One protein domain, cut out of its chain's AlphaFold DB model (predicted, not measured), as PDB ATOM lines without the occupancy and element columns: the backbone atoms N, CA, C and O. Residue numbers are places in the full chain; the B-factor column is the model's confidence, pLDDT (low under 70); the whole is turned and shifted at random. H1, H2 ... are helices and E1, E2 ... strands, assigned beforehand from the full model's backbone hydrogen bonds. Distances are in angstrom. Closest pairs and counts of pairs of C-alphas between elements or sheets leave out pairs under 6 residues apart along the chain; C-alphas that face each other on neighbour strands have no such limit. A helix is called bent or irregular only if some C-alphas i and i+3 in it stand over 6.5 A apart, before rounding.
ATOM      1  N   ALA A   2      -7.989 -26.819 -57.222       70.12
ATOM      2  CA  ALA A   2      -8.436 -27.929 -58.084       70.12
ATOM      3  C   ALA A   2      -9.553 -28.793 -57.461       70.12
ATOM      4  O   ALA A   2     -10.597 -28.981 -58.070       70.12
ATOM      5  N   LEU A   3      -9.384 -29.239 -56.211       71.62
ATOM      6  CA  LEU A   3     -10.401 -30.046 -55.526       71.62
ATOM      7  C   LEU A   3     -11.705 -29.265 -55.263       71.62
ATOM      8  O   LEU A   3     -12.791 -29.813 -55.383       71.62
ATOM      9  N   TYR A   4     -11.603 -27.963 -54.981       72.62
ATOM     10  CA  TYR A   4     -12.761 -27.067 -54.873       72.62
ATOM     11  C   TYR A   4     -13.518 -26.982 -56.207       72.62
ATOM     12  O   TYR A   4     -14.738 -27.116 -56.236       72.62
ATOM     13  N   ALA A   5     -12.795 -26.825 -57.320       70.81
ATOM     14  CA  ALA A   5     -13.376 -26.802 -58.658       70.81
ATOM     15  C   ALA A   5     -13.984 -28.152 -59.077       70.81
ATOM     16  O   ALA A   5     -14.894 -28.148 -59.890       70.81
ATOM     17  N   LEU A   6     -13.522 -29.277 -58.519       74.81
ATOM     18  CA  LEU A   6     -14.090 -30.614 -58.757       74.81
ATOM     19  C   LEU A   6     -15.296 -30.946 -57.863       74.81
ATOM     20  O   LEU A   6     -16.066 -31.839 -58.184       74.81
ATOM     21  N   LEU A   7     -15.456 -30.299 -56.708       77.06
ATOM     22  CA  LEU A   7     -16.489 -30.685 -55.732       77.06
ATOM     23  C   LEU A   7     -17.579 -29.644 -55.529       77.06
ATOM     24  O   LEU A   7     -18.727 -30.003 -55.278       77.06
ATOM     25  N   VAL A   8     -17.226 -28.363 -55.579       76.06
ATOM     26  CA  VAL A   8     -18.128 -27.279 -55.184       76.06
ATOM     27  C   VAL A   8     -18.895 -26.773 -56.395       76.06
ATOM     28  O   VAL A   8     -20.108 -26.940 -56.454       76.06
ATOM     29  N   VAL A   9     -18.174 -26.237 -57.383       69.56
ATOM     30  CA  VAL A   9     -18.766 -25.617 -58.578       69.56
ATOM     31  C   VAL A   9     -19.647 -26.598 -59.361       69.56
ATOM     32  O   VAL A   9     -20.769 -26.241 -59.696       69.56
ATOM     33  N   PRO A  10     -19.221 -27.843 -59.626       76.50
ATOM     34  CA  PRO A  10     -19.997 -28.732 -60.477       76.50
ATOM     35  C   PRO A  10     -21.213 -29.264 -59.732       76.50
ATOM     36  O   PRO A  10     -22.307 -29.208 -60.274       76.50
ATOM     37  N   ARG A  11     -21.083 -29.647 -58.453       79.69
ATOM     38  CA  ARG A  11     -22.239 -30.091 -57.659       79.69
ATOM     39  C   ARG A  11     -23.351 -29.043 -57.634       79.69
ATOM     40  O   ARG A  11     -24.509 -29.409 -57.739       79.69
ATOM     41  N   GLU A  12     -23.020 -27.759 -57.530       80.88
ATOM     42  CA  GLU A  12     -24.016 -26.676 -57.562       80.88
ATOM     43  C   GLU A  12     -24.756 -26.543 -58.900       80.88
ATOM     44  O   GLU A  12     -25.861 -26.010 -58.930       80.88
ATOM     45  N   ILE A  13     -24.158 -27.014 -59.995       82.62
ATOM     46  CA  ILE A  13     -24.702 -26.885 -61.350       82.62
ATOM     47  C   ILE A  13     -25.404 -28.176 -61.792       82.62
ATOM     48  O   ILE A  13     -26.400 -28.105 -62.505       82.62
ATOM     49  N   ASP A  20     -28.044 -39.895 -58.811       93.75
ATOM     50  CA  ASP A  20     -27.673 -41.291 -58.570       93.75
ATOM     51  C   ASP A  20     -26.152 -41.453 -58.451       93.75
ATOM     52  O   ASP A  20     -25.659 -42.177 -57.585       93.75
ATOM     53  N   GLU A  21     -25.377 -40.747 -59.276       94.50
ATOM     54  CA  GLU A  21     -23.923 -40.754 -59.166       94.50
ATOM     55  C   GLU A  21     -23.424 -40.055 -57.900       94.50
ATOM     56  O   GLU A  21     -22.492 -40.539 -57.249       94.50
ATOM     57  N   TYR A  22     -24.041 -38.936 -57.523       93.06
ATOM     58  CA  TYR A  22     -23.727 -38.270 -56.261       93.06
ATOM     59  C   TYR A  22     -24.091 -39.138 -55.053       93.06
ATOM     60  O   TYR A  22     -23.337 -39.169 -54.077       93.06
ATOM     61  N   GLU A  23     -25.170 -39.917 -55.138       93.88
ATOM     62  CA  GLU A  23     -25.528 -40.881 -54.103       93.88
ATOM     63  C   GLU A  23     -24.577 -42.088 -54.067       93.88
ATOM     64  O   GLU A  23     -24.250 -42.598 -52.991       93.88
ATOM     65  N   ALA A  24     -24.040 -42.513 -55.214       95.25
ATOM     66  CA  ALA A  24     -22.979 -43.518 -55.267       95.25
ATOM     67  C   ALA A  24     -21.693 -43.024 -54.581       95.25
ATOM     68  O   ALA A  24     -21.055 -43.783 -53.846       95.25
ATOM     69  N   ILE A  25     -21.342 -41.743 -54.748       95.75
ATOM     70  CA  ILE A  25     -20.222 -41.115 -54.030       95.75
ATOM     71  C   ILE A  25     -20.500 -41.070 -52.522       95.75
ATOM     72  O   ILE A  25     -19.627 -41.429 -51.731       95.75
ATOM     73  N   ASN A  26     -21.710 -40.688 -52.104       95.56
ATOM     74  CA  ASN A  26     -22.104 -40.743 -50.692       95.56
ATOM     75  C   ASN A  26     -22.015 -42.161 -50.129       95.56
ATOM     76  O   ASN A  26     -21.476 -42.367 -49.045       95.56
ATOM     77  N   THR A  27     -22.475 -43.156 -50.882       96.75
ATOM     78  CA  THR A  27     -22.390 -44.570 -50.505       96.75
ATOM     79  C   THR A  27     -20.946 -45.031 -50.349       96.75
ATOM     80  O   THR A  27     -20.628 -45.721 -49.380       96.75
ATOM     81  N   PHE A  28     -20.058 -44.617 -51.252       98.12
ATOM     82  CA  PHE A  28     -18.628 -44.873 -51.128       98.12
ATOM     83  C   PHE A  28     -18.059 -44.259 -49.842       98.12
ATOM     84  O   PHE A  28     -17.404 -44.958 -49.073       98.12
ATOM     85  N   LEU A  29     -18.353 -42.984 -49.567       97.56
ATOM     86  CA  LEU A  29     -17.869 -42.293 -48.368       97.56
ATOM     87  C   LEU A  29     -18.407 -42.928 -47.079       97.56
ATOM     88  O   LEU A  29     -17.652 -43.069 -46.123       97.56
ATOM     89  N   ARG A  30     -19.666 -43.383 -47.072       96.31
ATOM     90  CA  ARG A  30     -20.264 -44.133 -45.953       96.31
ATOM     91  C   ARG A  30     -19.554 -45.451 -45.672       96.31
ATOM     92  O   ARG A  30     -19.463 -45.864 -44.524       96.31
ATOM     93  N   LYS A  31     -19.113 -46.138 -46.725       97.56
ATOM     94  CA  LYS A  31     -18.487 -47.458 -46.624       97.56
ATOM     95  C   LYS A  31     -17.011 -47.377 -46.245       97.56
ATOM     96  O   LYS A  31     -16.524 -48.223 -45.505       97.56
ATOM     97  N   GLU A  32     -16.290 -46.432 -46.838       97.88
ATOM     98  CA  GLU A  32     -14.826 -46.371 -46.764       97.88
ATOM     99  C   GLU A  32     -14.326 -45.302 -45.781       97.88
ATOM    100  O   GLU A  32     -13.147 -45.305 -45.431       97.88
ATOM    101  N   GLY A  33     -15.193 -44.377 -45.364       96.56
ATOM    102  CA  GLY A  33     -14.896 -43.375 -44.349       96.56
ATOM    103  C   GLY A  33     -15.235 -43.842 -42.935       96.56
ATOM    104  O   GLY A  33     -16.037 -44.751 -42.739       96.56
ATOM    105  N   ASP A  34     -14.632 -43.182 -41.951       97.00
ATOM    106  CA  ASP A  34     -14.879 -43.423 -40.530       97.00
ATOM    107  C   ASP A  34     -15.470 -42.170 -39.878       97.00
ATOM    108  O   ASP A  34     -14.846 -41.104 -39.874       97.00
ATOM    109  N   LEU A  35     -16.699 -42.274 -39.365       97.88
ATOM    110  CA  LEU A  35     -17.381 -41.168 -38.699       97.88
ATOM    111  C   LEU A  35     -16.832 -41.006 -37.281       97.88
ATOM    112  O   LEU A  35     -16.978 -41.893 -36.449       97.88
ATOM    113  N   HIS A  36     -16.280 -39.833 -36.974       96.19
ATOM    114  CA  HIS A  36     -15.814 -39.537 -35.622       96.19
ATOM    115  C   HIS A  36     -16.955 -38.999 -34.751       96.19
ATOM    116  O   HIS A  36     -17.131 -39.426 -33.613       96.19
ATOM    117  N   GLN A  37     -17.715 -38.029 -35.273       94.94
ATOM    118  CA  GLN A  37     -18.842 -37.408 -34.572       94.94
ATOM    119  C   GLN A  37     -19.749 -36.642 -35.535       94.94
ATOM    120  O   GLN A  37     -19.258 -36.097 -36.523       94.94
ATOM    121  N   THR A  38     -21.034 -36.514 -35.196       96.44
ATOM    122  CA  THR A  38     -21.965 -35.537 -35.782       96.44
ATOM    123  C   THR A  38     -22.914 -34.997 -34.710       96.44
ATOM    124  O   THR A  38     -23.308 -35.721 -33.797       96.44
ATOM    125  N   THR A  39     -23.265 -33.715 -34.799       96.50
ATOM    126  CA  THR A  39     -24.290 -33.055 -33.971       96.50
ATOM    127  C   THR A  39     -25.395 -32.419 -34.817       96.50
ATOM    128  O   THR A  39     -26.234 -31.676 -34.301       96.50
ATOM    129  N   TYR A  40     -25.413 -32.697 -36.124       94.38
ATOM    130  CA  TYR A  40     -26.462 -32.232 -37.027       94.38
ATOM    131  C   TYR A  40     -27.790 -32.909 -36.690       94.38
ATOM    132  O   TYR A  40     -27.879 -34.126 -36.562       94.38
ATOM    133  N   LYS A  41     -28.860 -32.117 -36.560       89.50
ATOM    134  CA  LYS A  41     -30.137 -32.595 -35.995       89.50
ATOM    135  C   LYS A  41     -30.781 -33.767 -36.756       89.50
ATOM    136  O   LYS A  41     -31.524 -34.537 -36.156       89.50
ATOM    137  N   ASN A  42     -30.541 -33.861 -38.061       91.12
ATOM    138  CA  ASN A  42     -31.157 -34.860 -38.940       91.12
ATOM    139  C   ASN A  42     -30.155 -35.919 -39.420       91.12
ATOM    140  O   ASN A  42     -30.410 -36.580 -40.419       91.12
ATOM    141  N   GLU A  43     -29.014 -36.034 -38.747       95.06
ATOM    142  CA  GLU A  43     -27.922 -36.927 -39.119       95.06
ATOM    143  C   GLU A  43     -27.537 -37.747 -37.893       95.06
ATOM    144  O   GLU A  43     -26.998 -37.224 -36.918       95.06
ATOM    145  N   ASP A  44     -27.872 -39.033 -37.922       92.69
ATOM    146  CA  ASP A  44     -27.657 -39.946 -36.807       92.69
ATOM    147  C   ASP A  44     -26.333 -40.694 -36.992       92.69
ATOM    148  O   ASP A  44     -26.096 -41.340 -38.012       92.69
ATOM    149  N   ALA A  45     -25.475 -40.652 -35.973       93.75
ATOM    150  CA  ALA A  45     -24.222 -41.400 -35.960       93.75
ATOM    151  C   ALA A  45     -24.426 -42.928 -36.017       93.75
ATOM    152  O   ALA A  45     -23.518 -43.647 -36.427       93.75
ATOM    153  N   ASN A  46     -25.606 -43.425 -35.628       93.19
ATOM    154  CA  ASN A  46     -25.970 -44.843 -35.699       93.19
ATOM    155  C   ASN A  46     -26.620 -45.234 -37.033       93.19
ATOM    156  O   ASN A  46     -26.730 -46.423 -37.329       93.19
ATOM    157  N   ASP A  47     -27.043 -44.257 -37.837       94.56
ATOM    158  CA  ASP A  47     -27.588 -44.464 -39.174       94.56
ATOM    159  C   ASP A  47     -26.840 -43.585 -40.176       94.56
ATOM    160  O   ASP A  47     -27.286 -42.504 -40.567       94.56
ATOM    161  N   LEU A  48     -25.695 -44.089 -40.639       93.81
ATOM    162  CA  LEU A  48     -24.855 -43.382 -41.603       93.81
ATOM    163  C   LEU A  48     -25.591 -43.060 -42.910       93.81
ATOM    164  O   LEU A  48     -25.165 -42.154 -43.623       93.81
ATOM    165  N   SER A  49     -26.683 -43.765 -43.242       93.88
ATOM    166  CA  SER A  49     -27.469 -43.476 -44.446       93.88
ATOM    167  C   SER A  49     -28.164 -42.113 -44.383       93.88
ATOM    168  O   SER A  49     -28.369 -41.496 -45.426       93.88
ATOM    169  N   SER A  50     -28.421 -41.604 -43.173       94.94
ATOM    170  CA  SER A  50     -28.984 -40.271 -42.936       94.94
ATOM    171  C   SER A  50     -28.009 -39.117 -43.216       94.94
ATOM    172  O   SER A  50     -28.436 -37.969 -43.315       94.94
ATOM    173  N   ILE A  51     -26.709 -39.400 -43.367       96.31
ATOM    174  CA  ILE A  51     -25.651 -38.388 -43.478       96.31
ATOM    175  C   ILE A  51     -25.283 -38.130 -44.946       96.31
ATOM    176  O   ILE A  51     -24.889 -39.041 -45.679       96.31
ATOM    177  N   ASP A  52     -25.318 -36.861 -45.364       95.06
ATOM    178  CA  ASP A  52     -24.832 -36.418 -46.681       95.06
ATOM    179  C   ASP A  52     -23.323 -36.107 -46.618       95.06
ATOM    180  O   ASP A  52     -22.889 -34.955 -46.489       95.06
ATOM    181  N   PHE A  53     -22.501 -37.156 -46.685       96.12
ATOM    182  CA  PHE A  53     -21.043 -37.057 -46.569       96.12
ATOM    183  C   PHE A  53     -20.418 -36.125 -47.612       96.12
ATOM    184  O   PHE A  53     -19.559 -35.312 -47.269       96.12
ATOM    185  N   ILE A  54     -20.849 -36.175 -48.875       94.06
ATOM    186  CA  ILE A  54     -20.280 -35.350 -49.943       94.06
ATOM    187  C   ILE A  54     -20.566 -33.863 -49.708       94.06
ATOM    188  O   ILE A  54     -19.714 -33.015 -49.995       94.06
ATOM    189  N   ARG A  55     -21.714 -33.514 -49.108       93.50
ATOM    190  CA  ARG A  55     -21.968 -32.139 -48.651       93.50
ATOM    191  C   ARG A  55     -20.967 -31.688 -47.610       93.50
ATOM    192  O   ARG A  55     -20.481 -30.561 -47.710       93.50
ATOM    193  N   HIS A  56     -20.640 -32.543 -46.656       95.62
ATOM    194  CA  HIS A  56     -19.664 -32.207 -45.630       95.62
ATOM    195  C   HIS A  56     -18.236 -32.153 -46.163       95.62
ATOM    196  O   HIS A  56     -17.529 -31.206 -45.827       95.62
ATOM    197  N   VAL A  57     -17.837 -33.056 -47.071       95.25
ATOM    198  CA  VAL A  57     -16.556 -32.949 -47.794       95.25
ATOM    199  C   VAL A  57     -16.462 -31.587 -48.490       95.25
ATOM    200  O   VAL A  57     -15.486 -30.856 -48.315       95.25
ATOM    201  N   ARG A  58     -17.500 -31.212 -49.249       93.06
ATOM    202  CA  ARG A  58     -17.564 -29.935 -49.972       93.06
ATOM    203  C   ARG A  58     -17.404 -28.745 -49.027       93.06
ATOM    204  O   ARG A  58     -16.589 -27.864 -49.289       93.06
ATOM    205  N   ASN A  59     -18.167 -28.721 -47.937       92.81
ATOM    206  CA  ASN A  59     -18.132 -27.633 -46.962       92.81
ATOM    207  C   ASN A  59     -16.774 -27.554 -46.241       92.81
ATOM    208  O   ASN A  59     -16.244 -26.460 -46.053       92.81
ATOM    209  N   ALA A  60     -16.184 -28.700 -45.889       94.06
ATOM    210  CA  ALA A  60     -14.855 -28.773 -45.293       94.06
ATOM    211  C   ALA A  60     -13.792 -28.190 -46.237       94.06
ATOM    212  O   ALA A  60     -12.991 -27.355 -45.821       94.06
ATOM    213  N   ILE A  61     -13.827 -28.541 -47.526       91.94
ATOM    214  CA  ILE A  61     -12.910 -27.985 -48.533       91.94
ATOM    215  C   ILE A  61     -13.130 -26.487 -48.729       91.94
ATOM    216  O   ILE A  61     -12.159 -25.730 -48.751       91.94
ATOM    217  N   ALA A  62     -14.384 -26.049 -48.855       89.31
ATOM    218  CA  ALA A  62     -14.724 -24.643 -49.058       89.31
ATOM    219  C   ALA A  62     -14.257 -23.753 -47.899       89.31
ATOM    220  O   ALA A  62     -13.843 -22.617 -48.117       89.31
ATOM    221  N   HIS A  63     -14.272 -24.281 -46.675       90.12
ATOM    222  CA  HIS A  63     -13.841 -23.568 -45.477       90.12
ATOM    223  C   HIS A  63     -12.406 -23.896 -45.036       90.12
ATOM    224  O   HIS A  63     -12.010 -23.481 -43.948       90.12
ATOM    225  N   ALA A  64     -11.633 -24.628 -45.850       90.75
ATOM    226  CA  ALA A  64     -10.275 -25.083 -45.532       90.75
ATOM    227  C   ALA A  64     -10.160 -25.830 -44.182       90.75
ATOM    228  O   ALA A  64      -9.162 -25.725 -43.475       90.75
ATOM    229  N   LYS A  65     -11.192 -26.600 -43.827       94.75
ATOM    230  CA  LYS A  65     -11.283 -27.420 -42.611       94.75
ATOM    231  C   LYS A  65     -10.965 -28.883 -42.910       94.75
ATOM    232  O   LYS A  65     -11.775 -29.780 -42.686       94.75
ATOM    233  N   ILE A  66      -9.782 -29.090 -43.474       94.31
ATOM    234  CA  ILE A  66      -9.233 -30.408 -43.779       94.31
ATOM    235  C   ILE A  66      -7.936 -30.551 -42.997       94.31
ATOM    236  O   ILE A  66      -7.106 -29.641 -43.013       94.31
ATOM    237  N   SER A  67      -7.747 -31.687 -42.344       95.19
ATOM    238  CA  SER A  67      -6.473 -32.057 -41.729       95.19
ATOM    239  C   SER A  67      -6.064 -33.460 -42.161       95.19
ATOM    240  O   SER A  67      -6.822 -34.168 -42.823       95.19
ATOM    241  N   PHE A  68      -4.834 -33.842 -41.838       94.38
ATOM    242  CA  PHE A  68      -4.268 -35.135 -42.196       94.38
ATOM    243  C   PHE A  68      -3.766 -35.810 -40.924       94.38
ATOM    244  O   PHE A  68      -3.149 -35.153 -40.084       94.38
ATOM    245  N   ILE A  69      -4.041 -37.104 -40.787       92.12
ATOM    246  CA  ILE A  69      -3.326 -37.972 -39.851       92.12
ATOM    247  C   ILE A  69      -2.186 -38.584 -40.657       92.12
ATOM    248  O   ILE A  69      -2.379 -39.625 -41.286       92.12
ATOM    249  N   ASP A  70      -1.045 -37.891 -40.675       89.06
ATOM    250  CA  ASP A  70       0.161 -38.249 -41.434       89.06
ATOM    251  C   ASP A  70      -0.178 -38.873 -42.811       89.06
ATOM    252  O   ASP A  70      -1.007 -38.338 -43.551       89.06
ATOM    253  N   ASP A  71       0.415 -40.026 -43.134       87.31
ATOM    254  CA  ASP A  71       0.178 -40.787 -44.368       87.31
ATOM    255  C   ASP A  71      -0.987 -41.794 -44.252       87.31
ATOM    256  O   ASP A  71      -1.123 -42.710 -45.067       87.31
ATOM    257  N   VAL A  72      -1.851 -41.647 -43.242       94.56
ATOM    258  CA  VAL A  72      -2.939 -42.594 -42.950       94.56
ATOM    259  C   VAL A  72      -4.268 -42.126 -43.532       94.56
ATOM    260  O   VAL A  72      -4.905 -42.861 -44.293       94.56
ATOM    261  N   SER A  73      -4.718 -40.924 -43.178       96.75
ATOM    262  CA  SER A  73      -6.070 -40.473 -43.516       96.75
ATOM    263  C   SER A  73      -6.209 -38.961 -43.624       96.75
ATOM    264  O   SER A  73      -5.434 -38.181 -43.073       96.75
ATOM    265  N   ILE A  74      -7.244 -38.555 -44.352       96.56
ATOM    266  CA  ILE A  74      -7.715 -37.179 -44.462       96.56
ATOM    267  C   ILE A  74      -8.902 -37.033 -43.523       96.56
ATOM    268  O   ILE A  74      -9.818 -37.846 -43.588       96.56
ATOM    269  N   ILE A  75      -8.924 -35.996 -42.696       97.56
ATOM    270  CA  ILE A  75     -10.071 -35.642 -41.862       97.56
ATOM    271  C   ILE A  75     -10.805 -34.473 -42.509       97.56
ATOM    272  O   ILE A  75     -10.212 -33.428 -42.785       97.56
ATOM    273  N   PHE A  76     -12.111 -34.635 -42.697       97.19
ATOM    274  CA  PHE A  76     -13.016 -33.572 -43.112       97.19
ATOM    275  C   PHE A  76     -13.809 -33.093 -41.902       97.19
ATOM    276  O   PHE A  76     -14.472 -33.890 -41.237       97.19
ATOM    277  N   SER A  77     -13.767 -31.788 -41.631       97.50
ATOM    278  CA  SER A  77     -14.543 -31.176 -40.554       97.50
ATOM    279  C   SER A  77     -15.472 -30.103 -41.106       97.50
ATOM    280  O   SER A  77     -15.034 -29.126 -41.712       97.50
ATOM    281  N   ASP A  78     -16.768 -30.249 -40.858       96.44
ATOM    282  CA  ASP A  78     -17.766 -29.234 -41.189       96.44
ATOM    283  C   ASP A  78     -18.406 -28.693 -39.908       96.44
ATOM    284  O   ASP A  78     -18.573 -29.403 -38.920       96.44
ATOM    285  N   LYS A  79     -18.720 -27.399 -39.923       95.12
ATOM    286  CA  LYS A  79     -19.349 -26.700 -38.805       95.12
ATOM    287  C   LYS A  79     -20.293 -25.647 -39.349       95.12
ATOM    288  O   LYS A  79     -19.860 -24.730 -40.055       95.12
ATOM    289  N   ARG A  80     -21.549 -25.723 -38.929       92.88
ATOM    290  CA  ARG A  80     -22.593 -24.746 -39.208       92.88
ATOM    291  C   ARG A  80     -22.962 -24.008 -37.930       92.88
ATOM    292  O   ARG A  80     -23.389 -24.600 -36.948       92.88
ATOM    293  N   GLU A  81     -22.842 -22.687 -37.962       93.50
ATOM    294  CA  GLU A  81     -23.269 -21.824 -36.862       93.50
ATOM    295  C   GLU A  81     -24.575 -21.122 -37.236       93.50
ATOM    296  O   GLU A  81     -24.615 -20.328 -38.178       93.50
ATOM    297  N   ALA A  82     -25.646 -21.371 -36.486       90.31
ATOM    298  CA  ALA A  82     -26.855 -20.570 -36.595       90.31
ATOM    299  C   ALA A  82     -26.681 -19.302 -35.756       90.31
ATOM    300  O   ALA A  82     -26.395 -19.367 -34.557       90.31
ATOM    301  N   ARG A  83     -26.865 -18.136 -36.381       92.81
ATOM    302  CA  ARG A  83     -26.711 -16.830 -35.728       92.81
ATOM    303  C   ARG A  83     -28.027 -16.063 -35.712       92.81
ATOM    304  O   ARG A  83     -28.747 -16.031 -36.705       92.81
ATOM    305  N   ARG A  84     -28.319 -15.389 -34.599       92.69
ATOM    306  CA  ARG A  84     -29.456 -14.467 -34.457       92.69
ATOM    307  C   ARG A  84     -28.978 -13.176 -33.809       92.69
ATOM    308  O   ARG A  84     -28.422 -13.203 -32.717       92.69
ATOM    309  N   LYS A  85     -29.199 -12.040 -34.483       91.56
ATOM    310  CA  LYS A  85     -28.717 -10.711 -34.048       91.56
ATOM    311  C   LYS A  85     -27.209 -10.697 -33.721       91.56
ATOM    312  O   LYS A  85     -26.795 -10.112 -32.732       91.56
ATOM    313  N   GLY A  86     -26.401 -11.393 -34.524       89.31
ATOM    314  CA  GLY A  86     -24.945 -11.486 -34.345       89.31
ATOM    315  C   GLY A  86     -24.466 -12.562 -33.361       89.31
ATOM    316  O   GLY A  86     -23.325 -13.003 -33.482       89.31
ATOM    317  N   ASN A  87     -25.333 -13.059 -32.472       90.88
ATOM    318  CA  ASN A  87     -24.984 -14.092 -31.496       90.88
ATOM    319  C   ASN A  87     -25.170 -15.497 -32.072       90.88
ATOM    320  O   ASN A  87     -26.176 -15.769 -32.731       90.88
ATOM    321  N   VAL A  88     -24.217 -16.390 -31.795       92.44
ATOM    322  CA  VAL A  88     -24.343 -17.822 -32.095       92.44
ATOM    323  C   VAL A  88     -25.379 -18.417 -31.146       92.44
ATOM    324  O   VAL A  88     -25.245 -18.304 -29.931       92.44
ATOM    325  N   ILE A  89     -26.428 -19.008 -31.711       94.44
ATOM    326  CA  ILE A  89     -27.529 -19.628 -30.957       94.44
ATOM    327  C   ILE A  89     -27.533 -21.150 -31.067       94.44
ATOM    328  O   ILE A  89     -28.144 -21.814 -30.240       94.44
ATOM    329  N   ASN A  90     -26.880 -21.695 -32.093       92.50
ATOM    330  CA  ASN A  90     -26.700 -23.126 -32.267       92.50
ATOM    331  C   ASN A  90     -25.426 -23.388 -33.067       92.50
ATOM    332  O   ASN A  90     -25.073 -22.598 -33.950       92.50
ATOM    333  N   VAL A  91     -24.778 -24.508 -32.778       93.62
ATOM    334  CA  VAL A  91     -23.631 -25.009 -33.527       93.62
ATOM    335  C   VAL A  91     -23.902 -26.468 -33.852       93.62
ATOM    336  O   VAL A  91     -24.154 -27.256 -32.951       93.62
ATOM    337  N   GLU A  92     -23.852 -26.794 -35.135       95.94
ATOM    338  CA  GLU A  92     -23.852 -28.166 -35.634       95.94
ATOM    339  C   GLU A  92     -22.466 -28.438 -36.212       95.94
ATOM    340  O   GLU A  92     -21.882 -27.572 -36.871       95.94
ATOM    341  N   GLU A  93     -21.924 -29.617 -35.961       97.06
ATOM    342  CA  GLU A  93     -20.604 -30.015 -36.423       97.06
ATOM    343  C   GLU A  93     -20.567 -31.494 -36.773       97.06
ATOM    344  O   GLU A  93     -21.315 -32.296 -36.224       97.06
ATOM    345  N   ILE A  94     -19.690 -31.842 -37.704       97.94
ATOM    346  CA  ILE A  94     -19.397 -33.221 -38.072       97.94
ATOM    347  C   ILE A  94     -17.910 -33.346 -38.364       97.94
ATOM    348  O   ILE A  94     -17.279 -32.427 -38.901       97.94
ATOM    349  N   SER A  95     -17.353 -34.496 -38.018       97.94
ATOM    350  CA  SER A  95     -16.013 -34.884 -38.422       97.94
ATOM    351  C   SER A  95     -16.002 -36.349 -38.807       97.94
ATOM    352  O   SER A  95     -16.542 -37.191 -38.093       97.94
ATOM    353  N   PHE A  96     -15.327 -36.653 -39.904       98.25
ATOM    354  CA  PHE A  96     -15.067 -38.017 -40.344       98.25
ATOM    355  C   PHE A  96     -13.742 -38.060 -41.095       98.25
ATOM    356  O   PHE A  96     -13.248 -37.024 -41.555       98.25
ATOM    357  N   SER A  97     -13.166 -39.247 -41.212       97.75
ATOM    358  CA  SER A  97     -11.940 -39.461 -41.965       97.75
ATOM    359  C   SER A  97     -12.154 -40.336 -43.194       97.75
ATOM    360  O   SER A  97     -13.079 -41.140 -43.252       97.75
ATOM    361  N   LEU A  98     -11.299 -40.161 -44.198       98.00
ATOM    362  CA  LEU A  98     -11.161 -41.044 -45.350       98.00
ATOM    363  C   LEU A  98      -9.703 -41.518 -45.409       98.00
ATOM    364  O   LEU A  98      -8.804 -40.670 -45.437       98.00
ATOM    365  N   PRO A  99      -9.429 -42.833 -45.456       97.88
ATOM    366  CA  PRO A  99      -8.072 -43.332 -45.637       97.88
ATOM    367  C   PRO A  99      -7.427 -42.769 -46.908       97.88
ATOM    368  O   PRO A  99      -8.054 -42.728 -47.969       97.88
ATOM    369  N   LEU A 100      -6.151 -42.382 -46.839       95.88
ATOM    370  CA  LEU A 100      -5.423 -41.854 -47.999       95.88
ATOM    371  C   LEU A 100      -5.334 -42.878 -49.139       95.88
ATOM    372  O   LEU A 100      -5.368 -42.505 -50.310       95.88
ATOM    373  N   SER A 101      -5.339 -44.173 -48.808       96.56
ATOM    374  CA  SER A 101      -5.417 -45.276 -49.777       96.56
ATOM    375  C   SER A 101      -6.691 -45.269 -50.631       96.56
ATOM    376  O   SER A 101      -6.703 -45.872 -51.700       96.56
ATOM    377  N   LYS A 102      -7.747 -44.574 -50.193       97.50
ATOM    378  CA  LYS A 102      -9.047 -44.458 -50.872       97.50
ATOM    379  C   LYS A 102      -9.235 -43.126 -51.592       97.50
ATOM    380  O   LYS A 102     -10.222 -42.944 -52.303       97.50
ATOM    381  N   LEU A 103      -8.288 -42.197 -51.449       93.88
ATOM    382  CA  LEU A 103      -8.374 -40.877 -52.068       93.88
ATOM    383  C   LEU A 103      -8.441 -40.971 -53.598       93.88
ATOM    384  O   LEU A 103      -9.240 -40.275 -54.216       93.88
ATOM    385  N   ALA A 104      -7.630 -41.834 -54.214       94.38
ATOM    386  CA  ALA A 104      -7.634 -42.000 -55.665       94.38
ATOM    387  C   ALA A 104      -8.999 -42.485 -56.184       94.38
ATOM    388  O   ALA A 104      -9.520 -41.929 -57.151       94.38
ATOM    389  N   ASP A 105      -9.607 -43.462 -55.505       96.88
ATOM    390  CA  ASP A 105     -10.935 -43.983 -55.845       96.88
ATOM    391  C   ASP A 105     -12.004 -42.891 -55.726       96.88
ATOM    392  O   ASP A 105     -12.789 -42.684 -56.652       96.88
ATOM    393  N   PHE A 106     -11.975 -42.121 -54.633       95.44
ATOM    394  CA  PHE A 106     -12.873 -40.984 -54.435       95.44
ATOM    395  C   PHE A 106     -12.754 -39.941 -55.557       95.44
ATOM    396  O   PHE A 106     -13.759 -39.495 -56.112       95.44
ATOM    397  N   LEU A 107     -11.525 -39.570 -55.932       93.38
ATOM    398  CA  LEU A 107     -11.276 -38.608 -57.009       93.38
ATOM    399  C   LEU A 107     -11.722 -39.136 -58.378       93.38
ATOM    400  O   LEU A 107     -12.218 -38.357 -59.191       93.38
ATOM    401  N   ASN A 108     -11.572 -40.438 -58.633       94.31
ATOM    402  CA  ASN A 108     -12.047 -41.064 -59.864       94.31
ATOM    403  C   ASN A 108     -13.574 -41.019 -59.960       94.31
ATOM    404  O   ASN A 108     -14.087 -40.605 -60.996       94.31
ATOM    405  N   LEU A 109     -14.290 -41.344 -58.878       94.50
ATOM    406  CA  LEU A 109     -15.754 -41.252 -58.850       94.50
ATOM    407  C   LEU A 109     -16.229 -39.836 -59.181       94.50
ATOM    408  O   LEU A 109     -17.108 -39.659 -60.019       94.50
ATOM    409  N   LEU A 110     -15.602 -38.820 -58.580       92.75
ATOM    410  CA  LEU A 110     -15.903 -37.425 -58.895       92.75
ATOM    411  C   LEU A 110     -15.632 -37.117 -60.364       92.75
ATOM    412  O   LEU A 110     -16.520 -36.622 -61.055       92.75
ATOM    413  N   ARG A 111     -14.428 -37.426 -60.856       91.00
ATOM    414  CA  ARG A 111     -14.041 -37.195 -62.253       91.00
ATOM    415  C   ARG A 111     -15.051 -37.812 -63.218       91.00
ATOM    416  O   ARG A 111     -15.412 -37.161 -64.194       91.00
ATOM    417  N   ASP A 112     -15.519 -39.024 -62.954       92.44
ATOM    418  CA  ASP A 112     -16.409 -39.744 -63.863       92.44
ATOM    419  C   ASP A 112     -17.772 -39.049 -64.008       92.44
ATOM    420  O   ASP A 112     -18.293 -38.968 -65.121       92.44
ATOM    421  N   VAL A 113     -18.306 -38.441 -62.940       91.88
ATOM    422  CA  VAL A 113     -19.508 -37.583 -63.027       91.88
ATOM    423  C   VAL A 113     -19.274 -36.395 -63.960       91.88
ATOM    424  O   VAL A 113     -20.099 -36.087 -64.818       91.88
ATOM    425  N   HIS A 114     -18.113 -35.753 -63.846       89.00
ATOM    426  CA  HIS A 114     -17.788 -34.579 -64.657       89.00
ATOM    427  C   HIS A 114     -17.581 -34.948 -66.118       89.00
ATOM    428  O   HIS A 114     -18.033 -34.230 -67.004       89.00
ATOM    429  N   LEU A 115     -16.918 -36.075 -66.379       90.19
ATOM    430  CA  LEU A 115     -16.733 -36.576 -67.734       90.19
ATOM    431  C   LEU A 115     -18.076 -36.899 -68.384       90.19
ATOM    432  O   LEU A 115     -18.288 -36.497 -69.526       90.19
ATOM    433  N   LYS A 116     -19.006 -37.533 -67.658       91.00
ATOM    434  CA  LYS A 116     -20.371 -37.762 -68.152       91.00
ATOM    435  C   LYS A 116     -21.074 -36.453 -68.514       91.00
ATOM    436  O   LYS A 116     -21.673 -36.373 -69.584       91.00
ATOM    437  N   TYR A 117     -20.981 -35.436 -67.658       89.81
ATOM    438  CA  TYR A 117     -21.541 -34.109 -67.932       89.81
ATOM    439  C   TYR A 117     -20.940 -33.479 -69.192       89.81
ATOM    440  O   TYR A 117     -21.656 -33.107 -70.120       89.81
ATOM    441  N   ILE A 118     -19.614 -33.426 -69.268       89.19
ATOM    442  CA  ILE A 118     -18.888 -32.841 -70.398       89.19
ATOM    443  C   ILE A 118     -19.242 -33.548 -71.715       89.19
ATOM    444  O   ILE A 118     -19.508 -32.878 -72.713       89.19
ATOM    445  N   GLN A 119     -19.297 -34.884 -71.708       90.69
ATOM    446  CA  GLN A 119     -19.661 -35.696 -72.872       90.69
ATOM    447  C   GLN A 119     -21.108 -35.464 -73.308       90.69
ATOM    448  O   GLN A 119     -21.373 -35.317 -74.497       90.69
ATOM    449  N   LYS A 120     -22.052 -35.393 -72.361       89.94
ATOM    450  CA  LYS A 120     -23.465 -35.136 -72.667       89.94
ATOM    451  C   LYS A 120     -23.673 -33.782 -73.349       89.94
ATOM    452  O   LYS A 120     -24.531 -33.658 -74.220       89.94
ATOM    453  N   HIS A 121     -22.892 -32.779 -72.957       86.25
ATOM    454  CA  HIS A 121     -23.011 -31.411 -73.460       86.25
ATOM    455  C   HIS A 121     -22.052 -31.074 -74.612       86.25
ATOM    456  O   HIS A 121     -22.007 -29.914 -75.019       86.25
ATOM    457  N   ASN A 122     -21.324 -32.055 -75.163       81.00
ATOM    458  CA  ASN A 122     -20.324 -31.858 -76.225       81.00
ATOM    459  C   ASN A 122     -19.336 -30.720 -75.907       81.00
ATOM    460  O   ASN A 122     -18.988 -29.913 -76.770       81.00
TER     461      ASN A 122
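What this domain is: This is residues 2 to 13 and 20 to 122 of the 124 residues of an uncharacterized protein of Alcanivorax jadensis T9 (UniProt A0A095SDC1). The domain is a V whose one arm is a twisted sheet with the long hairpin E3 and E4, and whose other arm is H5 with H3 side by side; the arms meet where E4 passes into H5. H4 lies between the arms of the V and crosses one face of the sheet, and short H1 packs on H4 on the side away from the sheet. The printed part has 115 residues with five named helices and four named strands, in the order H1 H2 H3 E1 H4 E2 E3 E4 H5; the sheet, E1 E4 E3 E2, is antiparallel and the class is mixed. It is compact, with a radius of gyration of the C-alphas of 15.1 A and spans of 48 by 33 by 26 A.

How they stand to each other: H1, residues 2 to 7, and H2, residues 9 to 13, meet only through their link. H3, residues 20 to 32, is on the sheet with its residues 29 to 32. E1, residues 34 to 38, is an edge strand. H4, residues 53 to 62, touches H3 about perpendicular at 89 degrees, closest at the C-alphas of Asn 26 and Phe 53, 5.6 A. H1 touches H4, closest at the C-alphas of Leu 7 and Arg 58, 5.9 A. E2, residues 66 to 69, E3, residues 73 to 84, and E4, residues 87 to 99, form a meander, each strand the antiparallel neighbour of the one before. N 69 and O 73 are 2.9 A apart, N 80 and O 92 2.8 A, and, between E1 and E4, N 34 and O 97 2.9 A, within hydrogen-bond range. H4 is over E3 at a height over the sheet of 7.7 A and runs across the strands, at 81 degrees to E3 on the local plane. H5, residues 100 to 120, touches H3 at a shallow tilt of 3 degrees, opposite ways, closest at the C-alphas of Ile 25 and Leu 109, 6.6 A. H5 is close but not clearly touching H2, and apart from H4. Every O i to N i+4 pair is within hydrogen-bond range in H1, H2, H3 and H4, and 15 of 17 in H5.

Where its parts are: H1 begins at C-alpha 2, (-8.436, -27.929, -58.084). H3 is 18.2 A long, H4 14.2 A, E3 36.1 A and E4 36.6 A; E4 bends by 59 degrees at residue 90. H5, 31.3 A, is irregular, with C-alphas 101 and 104 7.1 A apart, and ends at C-alpha 120, (-23.465, -35.136, -72.667).

The domain as a whole: The C-alphas farthest apart are those of Asn 87 and Asn 122, 48.4 A. Residues 14 to 19 are not printed, and C-alphas 13 and 20 are 15.0 A apart across this cut. The link from E1 to H4 is long, 14 residues. The mean pLDDT of the printed part is 92.0, and residue 9 is under 70.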